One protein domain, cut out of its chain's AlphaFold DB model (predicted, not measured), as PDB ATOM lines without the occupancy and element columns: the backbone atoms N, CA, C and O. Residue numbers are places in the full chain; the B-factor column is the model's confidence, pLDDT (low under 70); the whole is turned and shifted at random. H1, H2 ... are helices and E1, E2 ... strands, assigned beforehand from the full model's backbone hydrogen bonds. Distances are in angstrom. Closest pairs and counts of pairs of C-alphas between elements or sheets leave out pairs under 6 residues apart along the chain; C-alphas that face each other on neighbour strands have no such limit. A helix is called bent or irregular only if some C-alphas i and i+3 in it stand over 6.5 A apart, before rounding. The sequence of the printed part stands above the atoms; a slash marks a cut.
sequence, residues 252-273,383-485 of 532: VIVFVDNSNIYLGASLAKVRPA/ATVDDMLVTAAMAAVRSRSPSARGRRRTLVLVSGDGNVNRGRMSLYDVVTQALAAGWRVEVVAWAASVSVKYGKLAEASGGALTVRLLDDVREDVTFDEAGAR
ATOM      1  N   VAL A 252      26.567  34.723 364.946       95.56
ATOM      2  CA  VAL A 252      26.516  35.259 363.573       95.56
ATOM      3  C   VAL A 252      27.828  34.961 362.840       95.56
ATOM      4  O   VAL A 252      28.908  35.164 363.395       95.56
ATOM      5  N   ILE A 253      27.752  34.502 361.590       96.56
ATOM      6  CA  ILE A 253      28.911  34.297 360.710       96.56
ATOM      7  C   ILE A 253      28.626  34.937 359.356       96.56
ATOM      8  O   ILE A 253      27.598  34.637 358.755       96.56
ATOM      9  N   VAL A 254      29.539  35.778 358.868       97.69
ATOM     10  CA  VAL A 254      29.349  36.544 357.628       97.69
ATOM     11  C   VAL A 254      30.308  36.071 356.536       97.69
ATOM     12  O   VAL A 254      31.524  36.058 356.736       97.69
ATOM     13  N   PHE A 255      29.751  35.741 355.368       98.00
ATOM     14  CA  PHE A 255      30.474  35.453 354.129       98.00
ATOM     15  C   PHE A 255      30.067  36.445 353.044       98.00
ATOM     16  O   PHE A 255      28.881  36.609 352.769       98.00
ATOM     17  N   VAL A 256      31.044  37.096 352.418       97.88
ATOM     18  CA  VAL A 256      30.817  38.209 351.488       97.88
ATOM     19  C   VAL A 256      31.417  37.911 350.120       97.88
ATOM     20  O   VAL A 256      32.602  37.601 350.012       97.88
ATOM     21  N   ASP A 257      30.624  38.080 349.066       96.62
ATOM     22  CA  ASP A 257      31.103  38.088 347.686       96.62
ATOM     23  C   ASP A 257      31.262  39.534 347.200       96.62
ATOM     24  O   ASP A 257      30.317  40.187 346.747       96.62
ATOM     25  N   ASN A 258      32.492  40.046 347.272       94.56
ATOM     26  CA  ASN A 258      32.786  41.414 346.854       94.56
ATOM     27  C   ASN A 258      32.528  41.640 345.347       94.56
ATOM     28  O   ASN A 258      32.290  42.775 344.928       94.56
ATOM     29  N   SER A 259      32.558  40.584 344.522       92.19
ATOM     30  CA  SER A 259      32.296  40.690 343.084       92.19
ATOM     31  C   SER A 259      30.805  40.901 342.800       92.19
ATOM     32  O   SER A 259      30.447  41.853 342.101       92.19
ATOM     33  N   ASN A 260      29.923  40.108 343.423       92.25
ATOM     34  CA  ASN A 260      28.476  40.247 343.255       92.25
ATOM     35  C   ASN A 260      27.932  41.552 343.854       92.25
ATOM     36  O   ASN A 260      27.045  42.163 343.251       92.25
ATOM     37  N   ILE A 261      28.492  42.054 344.966       93.56
ATOM     38  CA  ILE A 261      28.116  43.383 345.480       93.56
ATOM     39  C   ILE A 261      28.462  44.471 344.454       93.56
ATOM     40  O   ILE A 261      27.608  45.300 344.142       93.56
ATOM     41  N   TYR A 262      29.677  44.475 343.897       92.25
ATOM     42  CA  TYR A 262      30.107  45.518 342.957       92.25
ATOM     43  C   TYR A 262      29.354  45.466 341.618       92.25
ATOM     44  O   TYR A 262      28.958  46.504 341.073       92.25
ATOM     45  N   LEU A 263      29.103  44.259 341.101       90.75
ATOM     46  CA  LEU A 263      28.309  44.050 339.891       90.75
ATOM     47  C   LEU A 263      26.842  44.443 340.108       90.75
ATOM     48  O   LEU A 263      26.294  45.193 339.300       90.75
ATOM     49  N   GLY A 264      26.219  44.017 341.210       89.94
ATOM     50  CA  GLY A 264      24.835  44.367 341.542       89.94
ATOM     51  C   GLY A 264      24.637  45.870 341.762       89.94
ATOM     52  O   GLY A 264      23.748  46.459 341.146       89.94
ATOM     53  N   ALA A 265      25.534  46.523 342.509       90.31
ATOM     54  CA  ALA A 265      25.523  47.971 342.734       90.31
ATOM     55  C   ALA A 265      25.587  48.771 341.418       90.31
ATOM     56  O   ALA A 265      24.909  49.795 341.268       90.31
ATOM     57  N   SER A 266      26.371  48.268 340.454       88.56
ATOM     58  CA  SER A 266      26.521  48.819 339.102       88.56
ATOM     59  C   SER A 266      25.308  48.550 338.198       88.56
ATOM     60  O   SER A 266      24.955  49.397 337.377       88.56
ATOM     61  N   LEU A 267      24.666  47.383 338.325       86.06
ATOM     62  CA  LEU A 267      23.508  46.978 337.518       86.06
ATOM     63  C   LEU A 267      22.201  47.629 337.982       86.06
ATOM     64  O   LEU A 267      21.399  48.035 337.143       86.06
ATOM     65  N   ALA A 268      21.998  47.784 339.290       79.81
ATOM     66  CA  ALA A 268      20.783  48.370 339.860       79.81
ATOM     67  C   ALA A 268      20.647  49.894 339.616       79.81
ATOM     68  O   ALA A 268      19.602  50.465 339.887       79.81
ATOM     69  N   LYS A 269      21.643  50.558 339.000       71.94
ATOM     70  CA  LYS A 269      21.452  51.887 338.375       71.94
ATOM     71  C   LYS A 269      20.657  51.852 337.064       71.94
ATOM     72  O   LYS A 269      20.174  52.884 336.615       71.94
ATOM     73  N   VAL A 270      20.598  50.699 336.396       64.81
ATOM     74  CA  VAL A 270      20.049  50.545 335.033       64.81
ATOM     75  C   VAL A 270      18.587  50.081 335.057       64.81
ATOM     76  O   VAL A 270      17.911  50.085 334.031       64.81
ATOM     77  N   ARG A 271      18.079  49.688 336.229       57.69
ATOM     78  CA  ARG A 271      16.678  49.339 336.460       57.69
ATOM     79  C   ARG A 271      16.194  50.086 337.704       57.69
ATOM     80  O   ARG A 271      16.795  49.862 338.750       57.69
ATOM     81  N   PRO A 272      15.134  50.916 337.635       53.94
ATOM     82  CA  PRO A 272      14.438  51.318 338.854       53.94
ATOM     83  C   PRO A 272      13.955  50.057 339.585       53.94
ATOM     84  O   PRO A 272      13.704  49.030 338.939       53.94
ATOM     85  N   ALA A 273      13.868  50.123 340.915       52.97
ATOM     86  CA  ALA A 273      13.537  48.972 341.751       52.97
ATOM     87  C   ALA A 273      12.270  48.276 341.228       52.97
ATOM     88  O   ALA A 273      11.239  48.911 341.005       52.97
ATOM     89  N   ALA A 383      36.507  31.289 338.633       67.81
ATOM     90  CA  ALA A 383      35.856  30.146 339.283       67.81
ATOM     91  C   ALA A 383      36.280  29.947 340.752       67.81
ATOM     92  O   ALA A 383      35.598  29.250 341.494       67.81
ATOM     93  N   THR A 384      37.393  30.561 341.160       84.75
ATOM     94  CA  THR A 384      37.962  30.487 342.507       84.75
ATOM     95  C   THR A 384      37.129  31.213 343.566       84.75
ATOM     96  O   THR A 384      37.103  30.748 344.700       84.75
ATOM     97  N   VAL A 385      36.420  32.303 343.239       90.75
ATOM     98  CA  VAL A 385      35.675  33.109 344.236       90.75
ATOM     99  C   VAL A 385      34.557  32.291 344.888       90.75
ATOM    100  O   VAL A 385      34.529  32.156 346.113       90.75
ATOM    101  N   ASP A 386      33.698  31.683 344.065       92.44
ATOM    102  CA  ASP A 386      32.610  30.808 344.515       92.44
ATOM    103  C   ASP A 386      33.151  29.634 345.339       92.44
ATOM    104  O   ASP A 386      32.680  29.369 346.443       92.44
ATOM    105  N   ASP A 387      34.169  28.938 344.818       92.75
ATOM    106  CA  ASP A 387      34.710  27.724 345.431       92.75
ATOM    107  C   ASP A 387      35.355  28.008 346.800       92.75
ATOM    108  O   ASP A 387      35.214  27.208 347.728       92.75
ATOM    109  N   MET A 388      36.019  29.159 346.963       93.69
ATOM    110  CA  MET A 388      36.585  29.598 348.244       93.69
ATOM    111  C   MET A 388      35.488  29.934 349.262       93.69
ATOM    112  O   MET A 388      35.559  29.461 350.397       93.69
ATOM    113  N   LEU A 389      34.453  30.687 348.864       95.81
ATOM    114  CA  LEU A 389      33.317  30.999 349.742       95.81
ATOM    115  C   LEU A 389      32.557  29.740 350.161       95.81
ATOM    116  O   LEU A 389      32.280  29.558 351.345       95.81
ATOM    117  N   VAL A 390      32.270  28.846 349.211       96.31
ATOM    118  CA  VAL A 390      31.620  27.555 349.470       96.31
ATOM    119  C   VAL A 390      32.454  26.717 350.439       96.31
ATOM    120  O   VAL A 390      31.911  26.183 351.406       96.31
ATOM    121  N   THR A 391      33.773  26.644 350.243       95.81
ATOM    122  CA  THR A 391      34.675  25.890 351.130       95.81
ATOM    123  C   THR A 391      34.684  26.465 352.548       95.81
ATOM    124  O   THR A 391      34.471  25.726 353.511       95.81
ATOM    125  N   ALA A 392      34.876  27.779 352.695       96.31
ATOM    126  CA  ALA A 392      34.950  28.437 353.999       96.31
ATOM    127  C   ALA A 392      33.610  28.388 354.758       96.31
ATOM    128  O   ALA A 392      33.584  28.119 355.963       96.31
ATOM    129  N   ALA A 393      32.489  28.567 354.056       97.00
ATOM    130  CA  ALA A 393      31.158  28.499 354.648       97.00
ATOM    131  C   ALA A 393      30.760  27.071 355.036       97.00
ATOM    132  O   ALA A 393      30.263  26.861 356.142       97.00
ATOM    133  N   MET A 394      31.057  26.061 354.212       97.25
ATOM    134  CA  MET A 394      30.827  24.661 354.592       97.25
ATOM    135  C   MET A 394      31.716  24.212 355.752       97.25
ATOM    136  O   MET A 394      31.261  23.437 356.594       97.25
ATOM    137  N   ALA A 395      32.954  24.708 355.844       96.31
ATOM    138  CA  ALA A 395      33.805  24.473 357.008       96.31
ATOM    139  C   ALA A 395      33.191  25.085 358.281       96.31
ATOM    140  O   ALA A 395      33.134  24.414 359.313       96.31
ATOM    141  N   ALA A 396      32.655  26.309 358.210       94.94
ATOM    142  CA  ALA A 396      31.967  26.950 359.332       94.94
ATOM    143  C   ALA A 396      30.672  26.219 359.742       94.94
ATOM    144  O   ALA A 396      30.466  25.986 360.933       94.94
ATOM    145  N   VAL A 397      29.841  25.797 358.780       95.25
ATOM    146  CA  VAL A 397      28.599  25.041 359.038       95.25
ATOM    147  C   VAL A 397      28.901  23.693 359.702       95.25
ATOM    148  O   VAL A 397      28.294  23.356 360.717       95.25
ATOM    149  N   ARG A 398      29.882  22.940 359.182       93.88
ATOM    150  CA  ARG A 398      30.257  21.613 359.706       93.88
ATOM    151  C   ARG A 398      30.945  21.671 361.069       93.88
ATOM    152  O   ARG A 398      30.651  20.848 361.928       93.88
ATOM    153  N   SER A 399      31.850  22.627 361.284       90.81
ATOM    154  CA  SER A 399      32.598  22.741 362.550       90.81
ATOM    155  C   SER A 399      31.756  23.258 363.720       90.81
ATOM    156  O   SER A 399      32.133  23.072 364.875       90.81
ATOM    157  N   ARG A 400      30.608  23.896 363.450       81.56
ATOM    158  CA  ARG A 400      29.761  24.540 364.464       81.56
ATOM    159  C   ARG A 400      28.355  23.922 364.517       81.56
ATOM    160  O   ARG A 400      27.357  24.619 364.333       81.56
ATOM    161  N   SER A 401      28.258  22.633 364.857       76.69
ATOM    162  CA  SER A 401      26.967  21.972 365.135       76.69
ATOM    163  C   SER A 401      26.177  22.700 366.249       76.69
ATOM    164  O   SER A 401      26.754  22.986 367.309       76.69
ATOM    165  N   PRO A 402      24.893  23.067 366.045       68.62
ATOM    166  CA  PRO A 402      24.144  23.902 366.993       68.62
ATOM    167  C   PRO A 402      23.670  23.170 368.257       68.62
ATOM    168  O   PRO A 402      23.402  23.824 369.265       68.62
ATOM    169  N   SER A 403      23.621  21.833 368.256       61.91
ATOM    170  CA  SER A 403      23.110  21.038 369.386       61.91
ATOM    171  C   SER A 403      23.884  21.233 370.696       61.91
ATOM    172  O   SER A 403      23.312  21.090 371.771       61.91
ATOM    173  N   ALA A 404      25.168  21.598 370.632       64.19
ATOM    174  CA  ALA A 404      26.069  21.536 371.783       64.19
ATOM    175  C   ALA A 404      25.802  22.552 372.915       64.19
ATOM    176  O   ALA A 404      26.314  22.349 374.014       64.19
ATOM    177  N   ARG A 405      25.106  23.678 372.666       70.00
ATOM    178  CA  ARG A 405      24.948  24.773 373.663       70.00
ATOM    179  C   ARG A 405      23.620  25.547 373.602       70.00
ATOM    180  O   ARG A 405      23.528  26.613 374.200       70.00
ATOM    181  N   GLY A 406      22.631  25.108 372.818       80.62
ATOM    182  CA  GLY A 406      21.341  25.812 372.654       80.62
ATOM    183  C   GLY A 406      21.398  27.203 371.987       80.62
ATOM    184  O   GLY A 406      20.356  27.788 371.697       80.62
ATOM    185  N   ARG A 407      22.596  27.737 371.709       84.50
ATOM    186  CA  ARG A 407      22.803  29.017 371.019       84.50
ATOM    187  C   ARG A 407      22.417  28.886 369.549       84.50
ATOM    188  O   ARG A 407      22.934  28.021 368.840       84.50
ATOM    189  N   ARG A 408      21.537  29.773 369.084       89.00
ATOM    190  CA  ARG A 408      21.154  29.850 367.670       89.00
ATOM    191  C   ARG A 408      22.345  30.340 366.847       89.00
ATOM    192  O   ARG A 408      23.189  31.093 367.336       89.00
ATOM    193  N   ARG A 409      22.424  29.885 365.599       93.62
ATOM    194  CA  ARG A 409      23.468  30.276 364.646       93.62
ATOM    195  C   ARG A 409      22.835  30.903 363.422       93.62
ATOM    196  O   ARG A 409      21.812  30.404 362.955       93.62
ATOM    197  N   THR A 410      23.463  31.956 362.914       96.50
ATOM    198  CA  THR A 410      22.971  32.711 361.761       96.50
ATOM    199  C   THR A 410      24.078  32.827 360.726       96.50
ATOM    200  O   THR A 410      25.076  33.514 360.943       96.50
ATOM    201  N   LEU A 411      23.899  32.143 359.597       97.69
ATOM    202  CA  LEU A 411      24.738  32.300 358.414       97.69
ATOM    203  C   LEU A 411      24.259  33.532 357.639       97.69
ATOM    204  O   LEU A 411      23.127  33.557 357.169       97.69
ATOM    205  N   VAL A 412      25.110  34.537 357.471       98.12
ATOM    206  CA  VAL A 412      24.820  35.712 356.645       98.12
ATOM    207  C   VAL A 412      25.652  35.618 355.372       98.12
ATOM    208  O   VAL A 412      26.878  35.706 355.415       98.12
ATOM    209  N   LEU A 413      24.988  35.408 354.237       98.44
ATOM    210  CA  LEU A 413      25.602  35.320 352.917       98.44
ATOM    211  C   LEU A 413      25.317  36.605 352.139       98.44
ATOM    212  O   LEU A 413      24.191  36.840 351.707       98.44
ATOM    213  N   VAL A 414      26.346  37.417 351.915       98.19
ATOM    214  CA  VAL A 414      26.259  38.647 351.122       98.19
ATOM    215  C   VAL A 414      26.615  38.346 349.662       98.19
ATOM    216  O   VAL A 414      27.690  38.701 349.176       98.19
ATOM    217  N   SER A 415      25.725  37.622 348.980       97.81
ATOM    218  CA  SER A 415      25.762  37.381 347.532       97.81
ATOM    219  C   SER A 415      24.354  37.122 346.994       97.81
ATOM    220  O   SER A 415      23.527  36.503 347.662       97.81
ATOM    221  N   GLY A 416      24.082  37.569 345.765       96.31
ATOM    222  CA  GLY A 416      22.845  37.239 345.052       96.31
ATOM    223  C   GLY A 416      22.886  35.892 344.326       96.31
ATOM    224  O   GLY A 416      21.828  35.358 343.978       96.31
ATOM    225  N   ASP A 417      24.079  35.332 344.095       95.50
ATOM    226  CA  ASP A 417      24.233  34.181 343.211       95.50
ATOM    227  C   ASP A 417      23.714  32.879 343.857       95.50
ATOM    228  O   ASP A 417      24.034  32.528 344.993       95.50
ATOM    229  N   GLY A 418      22.870  32.168 343.109       90.88
ATOM    230  CA  GLY A 418      22.337  30.841 343.425       90.88
ATOM    231  C   GLY A 418      22.369  29.908 342.209       90.88
ATOM    232  O   GLY A 418      21.530  29.012 342.077       90.88
ATOM    233  N   ASN A 419      23.272  30.150 341.259       93.81
ATOM    234  CA  ASN A 419      23.505  29.345 340.068       93.81
ATOM    235  C   ASN A 419      24.100  27.980 340.439       93.81
ATOM    236  O   ASN A 419      24.741  27.807 341.469       93.81
ATOM    237  N   VAL A 420      23.874  26.971 339.593       90.69
ATOM    238  CA  VAL A 420      24.429  25.628 339.823       90.69
ATOM    239  C   VAL A 420      25.871  25.592 339.313       90.69
ATOM    240  O   VAL A 420      26.098  25.768 338.114       90.69
ATOM    241  N   ASN A 421      26.834  25.296 340.191       89.50
ATOM    242  CA  ASN A 421      28.280  25.270 339.909       89.50
ATOM    243  C   ASN A 421      28.703  24.009 339.104       89.50
ATOM    244  O   ASN A 421      29.663  23.312 339.419       89.50
ATOM    245  N   ARG A 422      27.949  23.678 338.043       89.25
ATOM    246  CA  ARG A 422      28.184  22.567 337.090       89.25
ATOM    247  C   ARG A 422      28.370  21.176 337.722       89.25
ATOM    248  O   ARG A 422      29.130  20.366 337.205       89.25
ATOM    249  N   GLY A 423      27.667  20.895 338.819       90.62
ATOM    250  CA  GLY A 423      27.783  19.635 339.569       90.62
ATOM    251  C   GLY A 423      28.813  19.677 340.701       90.62
ATOM    252  O   GLY A 423      28.865  18.753 341.505       90.62
ATOM    253  N   ARG A 424      29.581  20.768 340.813       92.19
ATOM    254  CA  ARG A 424      30.229  21.173 342.065       92.19
ATOM    255  C   ARG A 424      29.198  21.866 342.958       92.19
ATOM    256  O   ARG A 424      28.153  22.312 342.478       92.19
ATOM    257  N   MET A 425      29.519  21.979 344.242       95.38
ATOM    258  CA  MET A 425      28.694  22.679 345.225       95.38
ATOM    259  C   MET A 425      28.649  24.192 344.936       95.38
ATOM    260  O   MET A 425      29.635  24.783 344.494       95.38
ATOM    261  N   SER A 426      27.491  24.806 345.158       96.19
ATOM    262  CA  SER A 426      27.204  26.230 344.956       96.19
ATOM    263  C   SER A 426      26.810  26.917 346.265       96.19
ATOM    264  O   SER A 426      26.476  26.253 347.245       96.19
ATOM    265  N   LEU A 427      26.775  28.254 346.276       96.88
ATOM    266  CA  LEU A 427      26.316  29.034 347.433       96.88
ATOM    267  C   LEU A 427      24.878  28.677 347.861       96.88
ATOM    268  O   LEU A 427      24.581  28.633 349.053       96.88
ATOM    269  N   TYR A 428      24.009  28.316 346.911       97.62
ATOM    270  CA  TYR A 428      22.662  27.816 347.208       97.62
ATOM    271  C   TYR A 428      22.693  26.497 347.997       97.62
ATOM    272  O   TYR A 428      21.910  26.296 348.927       97.62
ATOM    273  N   ASP A 429      23.628  25.607 347.663       97.50
ATOM    274  CA  ASP A 429      23.793  24.337 348.368       97.50
ATOM    275  C   ASP A 429      24.308  24.578 349.796       97.50
ATOM    276  O   ASP A 429      23.799  23.967 350.730       97.50
ATOM    277  N   VAL A 430      25.212  25.546 350.007       97.75
ATOM    278  CA  VAL A 430      25.632  25.980 351.358       97.75
ATOM    279  C   VAL A 430      24.438  26.455 352.189       97.75
ATOM    280  O   VAL A 430      24.286  26.043 353.339       97.75
ATOM    281  N   VAL A 431      23.565  27.288 351.613       98.19
ATOM    282  CA  VAL A 431      22.360  27.791 352.293       98.19
ATOM    283  C   VAL A 431      21.418  26.643 352.672       98.19
ATOM    284  O   VAL A 431      20.981  26.576 353.820       98.19
ATOM    285  N   THR A 432      21.147  25.697 351.765       97.62
ATOM    286  CA  THR A 432      20.313  24.521 352.102       97.62
ATOM    287  C   THR A 432      20.954  23.613 353.155       97.62
ATOM    288  O   THR A 432      20.245  23.118 354.026       97.62
ATOM    289  N   GLN A 433      22.280  23.435 353.144       97.25
ATOM    290  CA  GLN A 433      22.999  22.656 354.158       97.25
ATOM    291  C   GLN A 433      22.990  23.339 355.536       97.25
ATOM    292  O   GLN A 433      22.843  22.658 356.548       97.25
ATOM    293  N   ALA A 434      23.082  24.671 355.597       96.81
ATOM    294  CA  ALA A 434      22.946  25.425 356.844       96.81
ATOM    295  C   ALA A 434      21.525  25.310 357.431       96.81
ATOM    296  O   ALA A 434      21.373  25.027 358.619       96.81
ATOM    297  N   LEU A 435      20.489  25.445 356.593       96.69
ATOM    298  CA  LEU A 435      19.090  25.249 356.997       96.69
ATOM    299  C   LEU A 435      18.827  23.812 357.473       96.69
ATOM    300  O   LEU A 435      18.218  23.620 358.523       96.69
ATOM    301  N   ALA A 436      19.337  22.805 356.757       95.44
ATOM    302  CA  ALA A 436      19.240  21.397 357.154       95.44
ATOM    303  C   ALA A 436      19.977  21.103 358.475       95.44
ATOM    304  O   ALA A 436      19.536  20.264 359.255       95.44
ATOM    305  N   ALA A 437      21.061  21.831 358.765       93.94
ATOM    306  CA  ALA A 437      21.750  21.796 360.054       93.94
ATOM    307  C   ALA A 437      21.025  22.583 361.170       93.94
ATOM    308  O   ALA A 437      21.556  22.678 362.275       93.94
ATOM    309  N   GLY A 438      19.847  23.168 360.913       94.12
ATOM    310  CA  GLY A 438      19.059  23.923 361.893       94.12
ATOM    311  C   GLY A 438      19.540  25.358 362.148       94.12
ATOM    312  O   GLY A 438      19.188  25.948 363.170       94.12
ATOM    313  N   TRP A 439      20.359  25.927 361.259       95.75
ATOM    314  CA  TRP A 439      20.788  27.325 361.348       95.75
ATOM    315  C   TRP A 439      19.726  28.260 360.763       95.75
ATOM    316  O   TRP A 439      18.974  27.894 359.860       95.75
ATOM    317  N   ARG A 440      19.726  29.513 361.221       96.50
ATOM    318  CA  ARG A 440      19.102  30.620 360.490       96.50
ATOM    319  C   ARG A 440      20.014  31.074 359.357       96.50
ATOM    320  O   ARG A 440      21.239  30.985 359.470       96.50
ATOM    321  N   VAL A 441      19.425  31.597 358.287       97.94
ATOM    322  CA  VAL A 441      20.172  32.161 357.158       97.94
ATOM    323  C   VAL A 441      19.620  33.530 356.755       97.94
ATOM    324  O   VAL A 441      18.410  33.742 356.695       97.94
ATOM    325  N   GLU A 442      20.517  34.458 356.442       98.31
ATOM    326  CA  GLU A 442      20.214  35.747 355.821       98.31
ATOM    327  C   GLU A 442      20.971  35.843 354.497       98.31
ATOM    328  O   GLU A 442      22.201  35.855 354.485       98.31
ATOM    329  N   VAL A 443      20.252  35.921 353.379       98.44
ATOM    330  CA  VAL A 443      20.844  36.231 352.072       98.44
ATOM    331  C   VAL A 443      20.710  37.730 351.832       98.44
ATOM    332  O   VAL A 443      19.599  38.241 351.701       98.44
ATOM    333  N   VAL A 444      21.837  38.437 351.791       98.31
ATOM    334  CA  VAL A 444      21.907  39.884 351.564       98.31
ATOM    335  C   VAL A 444      22.386  40.138 350.135       98.31
ATOM    336  O   VAL A 444      23.503  39.773 349.774       98.31
ATOM    337  N   ALA A 445      21.546  40.743 349.295       97.88
ATOM    338  CA  ALA A 445      21.814  40.842 347.859       97.88
ATOM    339  C   ALA A 445      21.195  42.090 347.220       97.88
ATOM    340  O   ALA A 445      20.269  42.686 347.759       97.88
ATOM    341  N   TRP A 446      21.653  42.453 346.021       97.56
ATOM    342  CA  TRP A 446      20.927  43.403 345.172       97.56
ATOM    343  C   TRP A 446      19.766  42.687 344.473       97.56
ATOM    344  O   TRP A 446      19.954  41.586 343.947       97.56
ATOM    345  N   ALA A 447      18.599  43.319 344.367       96.44
ATOM    346  CA  ALA A 447      17.404  42.792 343.705       96.44
ATOM    347  C   ALA A 447      17.659  42.418 342.234       96.44
ATOM    348  O   ALA A 447      17.112  41.446 341.721       96.44
ATOM    349  N   ALA A 448      18.562  43.143 341.562       94.88
ATOM    350  CA  ALA A 448      19.008  42.839 340.202       94.88
ATOM    351  C   ALA A 448      19.928  41.599 340.091       94.88
ATOM    352  O   ALA A 448      20.191  41.149 338.975       94.88
ATOM    353  N   SER A 449      20.426  41.072 341.217       95.12
ATOM    354  CA  SER A 449      21.359  39.933 341.305       95.12
ATOM    355  C   SER A 449      20.778  38.693 341.994       95.12
ATOM    356  O   SER A 449      21.276  37.594 341.768       95.12
ATOM    357  N   VAL A 450      19.747  38.846 342.834       96.56
ATOM    358  CA  VAL A 450      19.266  37.766 343.704       96.56
ATOM    359  C   VAL A 450      18.581  36.645 342.919       96.56
ATOM    360  O   VAL A 450      17.638  36.857 342.152       96.56
ATOM    361  N   SER A 451      19.049  35.413 343.118       96.88
ATOM    362  CA  SER A 451      18.458  34.236 342.490       96.88
ATOM    363  C   SER A 451      17.041  33.972 343.005       96.88
ATOM    364  O   SER A 451      16.823  33.824 344.207       96.88
ATOM    365  N   VAL A 452      16.086  33.791 342.085       96.31
ATOM    366  CA  VAL A 452      14.677  33.433 342.374       96.31
ATOM    367  C   VAL A 452      14.559  32.175 343.252       96.31
ATOM    368  O   VAL A 452      13.571  32.003 343.964       96.31
ATOM    369  N   LYS A 453      15.576  31.302 343.246       97.19
ATOM    370  CA  LYS A 453      15.634  30.146 344.148       97.19
ATOM    371  C   LYS A 453      15.600  30.541 345.629       97.19
ATOM    372  O   LYS A 453      14.983  29.825 346.407       97.19
ATOM    373  N   TYR A 454      16.240  31.647 346.020       97.81
ATOM    374  CA  TYR A 454      16.293  32.072 347.421       97.81
ATOM    375  C   TYR A 454      14.929  32.531 347.941       97.81
ATOM    376  O   TYR A 454      14.615  32.245 349.089       97.81
ATOM    377  N   GLY A 455      14.086  33.143 347.097       96.31
ATOM    378  CA  GLY A 455      12.695  33.452 347.457       96.31
ATOM    379  C   GLY A 455      11.892  32.184 347.762       96.31
ATOM    380  O   GLY A 455      11.364  32.035 348.857       96.31
ATOM    381  N   LYS A 456      11.924  31.205 346.846       97.06
ATOM    382  CA  LYS A 456      11.247  29.907 347.032       97.06
ATOM    383  C   LYS A 456      11.761  29.117 348.234       97.06
ATOM    384  O   LYS A 456      10.994  28.435 348.905       97.06
ATOM    385  N   LEU A 457      13.065  29.190 348.502       97.38
ATOM    386  CA  LEU A 457      13.657  28.551 349.672       97.38
ATOM    387  C   LEU A 457      13.285  29.291 350.966       97.38
ATOM    388  O   LEU A 457      13.099  28.637 351.984       97.38
ATOM    389  N   ALA A 458      13.130  30.619 350.941       97.69
ATOM    390  CA  ALA A 458      12.664  31.391 352.092       97.69
ATOM    391  C   ALA A 458      11.211  31.030 352.439       97.69
ATOM    392  O   ALA A 458      10.937  30.704 353.595       97.69
ATOM    393  N   GLU A 459      10.331  30.974 351.432       96.69
ATOM    394  CA  GLU A 459       8.947  30.484 351.536       96.69
ATOM    395  C   GLU A 459       8.893  29.085 352.182       96.69
ATOM    396  O   GLU A 459       8.254  28.909 353.220       96.69
ATOM    397  N   ALA A 460       9.631  28.110 351.637       97.38
ATOM    398  CA  ALA A 460       9.674  26.736 352.157       97.38
ATOM    399  C   ALA A 460      10.357  26.602 353.538       97.38
ATOM    400  O   ALA A 460      10.110  25.646 354.268       97.38
ATOM    401  N   SER A 461      11.214  27.550 353.930       97.44
ATOM    402  CA  SER A 461      11.957  27.488 355.200       97.44
ATOM    403  C   SER A 461      11.138  27.846 356.447       97.44
ATOM    404  O   SER A 461      11.684  27.819 357.551       97.44
ATOM    405  N   GLY A 462       9.878  28.276 356.296       96.00
ATOM    406  CA  GLY A 462       9.065  28.768 357.415       96.00
ATOM    407  C   GLY A 462       9.661  29.999 358.119       96.00
ATOM    408  O   GLY A 462       9.440  30.195 359.312       96.00
ATOM    409  N   GLY A 463      10.459  30.803 357.406       96.56
ATOM    410  CA  GLY A 463      11.171  31.962 357.957       96.56
ATOM    411  C   GLY A 463      12.519  31.651 358.625       96.56
ATOM    412  O   GLY A 463      13.076  32.522 359.294       96.56
ATOM    413  N   ALA A 464      13.071  30.441 358.462       96.56
ATOM    414  CA  ALA A 464      14.453  30.149 358.865       96.56
ATOM    415  C   ALA A 464      15.493  30.774 357.910       96.56
ATOM    416  O   ALA A 464      16.582  31.141 358.356       96.56
ATOM    417  N   LEU A 465      15.148  30.949 356.628       98.12
ATOM    418  CA  LEU A 465      15.858  31.796 355.667       98.12
ATOM    419  C   LEU A 465      15.089  33.107 355.468       98.12
ATOM    420  O   LEU A 465      13.882  33.105 355.234       98.12
ATOM    421  N   THR A 466      15.816  34.221 355.477       97.94
ATOM    422  CA  THR A 466      15.320  35.533 355.037       97.94
ATOM    423  C   THR A 466      16.185  36.083 353.905       97.94
ATOM    424  O   THR A 466      17.373  35.767 353.799       97.94
ATOM    425  N   VAL A 467      15.591  36.917 353.052       98.00
ATOM    426  CA  VAL A 467      16.290  37.631 351.977       98.00
ATOM    427  C   VAL A 467      16.175  39.126 352.252       98.00
ATOM    428  O   VAL A 467      15.074  39.627 352.469       98.00
ATOM    429  N   ARG A 468      17.308  39.831 352.272       97.88
ATOM    430  CA  ARG A 468      17.413  41.266 352.569       97.88
ATOM    431  C   ARG A 468      18.017  41.982 351.363       97.88
ATOM    432  O   ARG A 468      19.035  41.531 350.834       97.88
ATOM    433  N   LEU A 469      17.404  43.078 350.926       97.94
ATOM    434  CA  LEU A 469      17.850  43.802 349.739       97.94
ATOM    435  C   LEU A 469      18.820  44.931 350.107       97.94
ATOM    436  O   LEU A 469      18.613  45.665 351.068       97.94
ATOM    437  N   LEU A 470      19.896  45.066 349.329       97.06
ATOM    438  CA  LEU A 470      20.827  46.199 349.418       97.06
ATOM    439  C   LEU A 470      20.264  47.462 348.747       97.06
ATOM    440  O   LEU A 470      20.714  48.566 349.039       97.06
ATOM    441  N   ASP A 471      19.266  47.307 347.874       96.00
ATOM    442  CA  ASP A 471      18.559  48.403 347.209       96.00
ATOM    443  C   ASP A 471      17.838  49.322 348.214       96.00
ATOM    444  O   ASP A 471      17.781  50.529 347.992       96.00
ATOM    445  N   ASP A 472      17.383  48.777 349.349       96.00
ATOM    446  CA  ASP A 472      16.685  49.515 350.417       96.00
ATOM    447  C   ASP A 472      17.602  50.508 351.167       96.00
ATOM    448  O   ASP A 472      17.122  51.460 351.774       96.00
ATOM    449  N   VAL A 473      18.924  50.295 351.112       96.44
ATOM    450  CA  VAL A 473      19.973  51.136 351.736       96.44
ATOM    451  C   VAL A 473      20.985  51.649 350.705       96.44
ATOM    452  O   VAL A 473      22.129  51.985 351.022       96.44
ATOM    453  N   ARG A 474      20.580  51.681 349.430       95.06
ATOM    454  CA  ARG A 474      21.456  51.899 348.273       95.06
ATOM    455  C   ARG A 474      22.348  53.135 348.391       95.06
ATOM    456  O   ARG A 474      23.532  53.068 348.054       95.06
ATOM    457  N   GLU A 475      21.760  54.253 348.797       95.12
ATOM    458  CA  GLU A 475      22.418  55.563 348.819       95.12
ATOM    459  C   GLU A 475      23.298  55.759 350.070       95.12
ATOM    460  O   GLU A 475      24.161  56.633 350.072       95.12
ATOM    461  N   ASP A 476      23.147  54.903 351.091       95.88
ATOM    462  CA  ASP A 476      24.060  54.821 352.239       95.88
ATOM    463  C   ASP A 476      25.282  53.944 351.926       95.88
ATOM    464  O   ASP A 476      26.399  54.245 352.343       95.88
ATOM    465  N   VAL A 477      25.080  52.841 351.190       95.81
ATOM    466  CA  VAL A 477      26.129  51.840 350.913       95.81
ATOM    467  C   VAL A 477      26.867  52.046 349.584       95.81
ATOM    468  O   VAL A 477      27.806  51.301 349.283       95.81
ATOM    469  N   THR A 478      26.481  53.035 348.769       95.06
ATOM    470  CA  THR A 478      27.158  53.352 347.497       95.06
ATOM    471  C   THR A 478      27.353  54.847 347.261       95.06
ATOM    472  O   THR A 478      26.564  55.668 347.710       95.06
ATOM    473  N   PHE A 479      28.400  55.216 346.512       92.88
ATOM    474  CA  PHE A 479      28.669  56.613 346.152       92.88
ATOM    475  C   PHE A 479      29.223  56.789 344.728       92.88
ATOM    476  O   PHE A 479      29.892  55.911 344.177       92.88
ATOM    477  N   ASP A 480      28.949  57.952 344.129       89.44
ATOM    478  CA  ASP A 480      29.467  58.367 342.818       89.44
ATOM    479  C   ASP A 480      30.878  58.968 342.938       89.44
ATOM    480  O   ASP A 480      31.071  59.978 343.621       89.44
ATOM    481  N   GLU A 481      31.854  58.447 342.182       81.81
ATOM    482  CA  GLU A 481      33.220  59.017 342.150       81.81
ATOM    483  C   GLU A 481      33.255  60.492 341.724       81.81
ATOM    484  O   GLU A 481      34.100  61.260 342.182       81.81
ATOM    485  N   ALA A 482      32.312  60.902 340.869       77.31
ATOM    486  CA  ALA A 482      32.171  62.287 340.431       77.31
ATOM    487  C   ALA A 482      31.868  63.245 341.600       77.31
ATOM    488  O   ALA A 482      32.331  64.383 341.588       77.31
ATOM    489  N   GLY A 483      31.143  62.783 342.627       61.53
ATOM    490  CA  GLY A 483      30.836  63.572 343.824       61.53
ATOM    491  C   GLY A 483      31.984  63.616 344.838       61.53
ATOM    492  O   GLY A 483      32.133  64.609 345.550       61.53
ATOM    493  N   ALA A 484      32.830  62.582 344.882       60.25
ATOM    494  CA  ALA A 484      33.939  62.489 345.836       60.25
ATOM    495  C   ALA A 484      34.962  63.632 345.672       60.25
ATOM    496  O   ALA A 484      35.484  64.145 346.657       60.25
ATOM    497  N   ARG A 485      35.182  64.104 344.435       56.56
ATOM    498  CA  ARG A 485      36.048  65.265 344.147       56.56
ATOM    499  C   ARG A 485      35.458  66.617 344.573       56.56
ATOM    500  O   ARG A 485      36.208  67.580 344.655       56.56
TER     501      ARG A 485
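AT A GLANCE: This is residues 252 to 273 and 383 to 485 of the 532 residues of the protein "Hypothetical protein" of Bicosoecida sp. CB-2014 (UniProt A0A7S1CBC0). One twisted sheet of four parallel strands, E1 E2 E3 E4, has three helices, H2, H3 and H4, side by side over one face and running along its strands, while no named helix covers the other face. Past the last residues of E2 and E3, H1 only grazes the sheet, and from the end of E4 a tail of H5, E5 and H6 leads away, with residues 480 to 485 sticking out. The printed part has 125 residues with six named helices and five named strands, in the order E1 H1 H2 E2 H3 E3 H4 E4 H5 E5 H6; its class is mixed, helices and strands. It is compact, with a radius of gyration of the C-alphas of 15.4 A, yet elongated in outline, spanning 52 by 29 by 28 A.

IN THESE COORDINATES: Find C-alpha 252 at (26.516, 35.259, 363.573); from there E1, residues 252 to 257, runs 16.8 A. Its companions in the sheet are E2, residues 409 to 414, 16.1 A long; E3, residues 440 to 445, 16.5 A; and E4, residues 465 to 469, 13.5 A. The longest helix is H2, residues 383 to 399, from C-alpha 383 at (35.856, 30.146, 339.283) over 24.6 A. Look next for H3, residues 427 to 436, 14.2 A long, and H4, residues 452 to 460, 12.9 A. H1, residues 258 to 267, is 14.3 A long. At the far end come H5, residues 471 to 477, E5, residues 478 to 480, and H6, residues 481 to 485, which ends at C-alpha 485 at (36.048, 65.265, 344.147). H5 is irregular, with C-alphas 472 and 475 standing 8.5 A apart.

HOW THE PARTS SIT: Start at the sheet, where E1 and E4 are the edge strands and the strands' lines turn by 50 degrees from edge to edge. E1 and E2 are parallel at 16 degrees, with N 253 and O 410 within hydrogen-bond range at 2.9 A. E2 and E3 are parallel at 13 degrees, with N 413 and O 442 at 2.8 A. E3 and E4 are parallel at 22 degrees, with N 468 and O 443 at 2.8 A. H2, H3 and H4 lie on the same face, making two layers, helices on one face of a sheet. H2 lies over E1 at a height over the sheet of 10.0 A, H3 over E3 at 9.2 A, and H4 over E4 at 7.2 A. E2, H3, E3 and E3, H4, E4 are strand-helix-strand units, two parallel neighbour strands with a helix between, each with a right-handed crossover. H2 and H3 touch, running the same way at a shallow tilt of 11 degrees; their closest C-alphas are those of Val 390 and Leu 427, 5.9 A apart. H3 and H4 are close but not clearly touching, the closest C-alphas being those of Tyr 428 and Tyr 454, 7.7 A apart. H1 and H5 are close but not clearly touching, with Ala 265 and Arg 474 the closest at 7.9 A between C-alphas. E5 pairs with no named strand. In H1, H3 and H4 every O i to N i+4 pair is within hydrogen-bond range; H2 has 12 of 13, H5 1 of 3 with 2 of 4 O i to N i+3 pairs, and H6 0 of 1 with 1 of 2.

THE WHOLE: The C-alphas farthest apart are those of Ala 404 and Arg 485, 52.7 A. Residues 274 to 382 are cut out, and C-alphas 273 and 383 stand 29.3 A apart across the cut. The link from E2 to H3, residues 415 to 426, is long. Mean pLDDT of the printed part is 91.0; residues 270 to 273, 383, 402 to 404 and 483 to 485 are under 70.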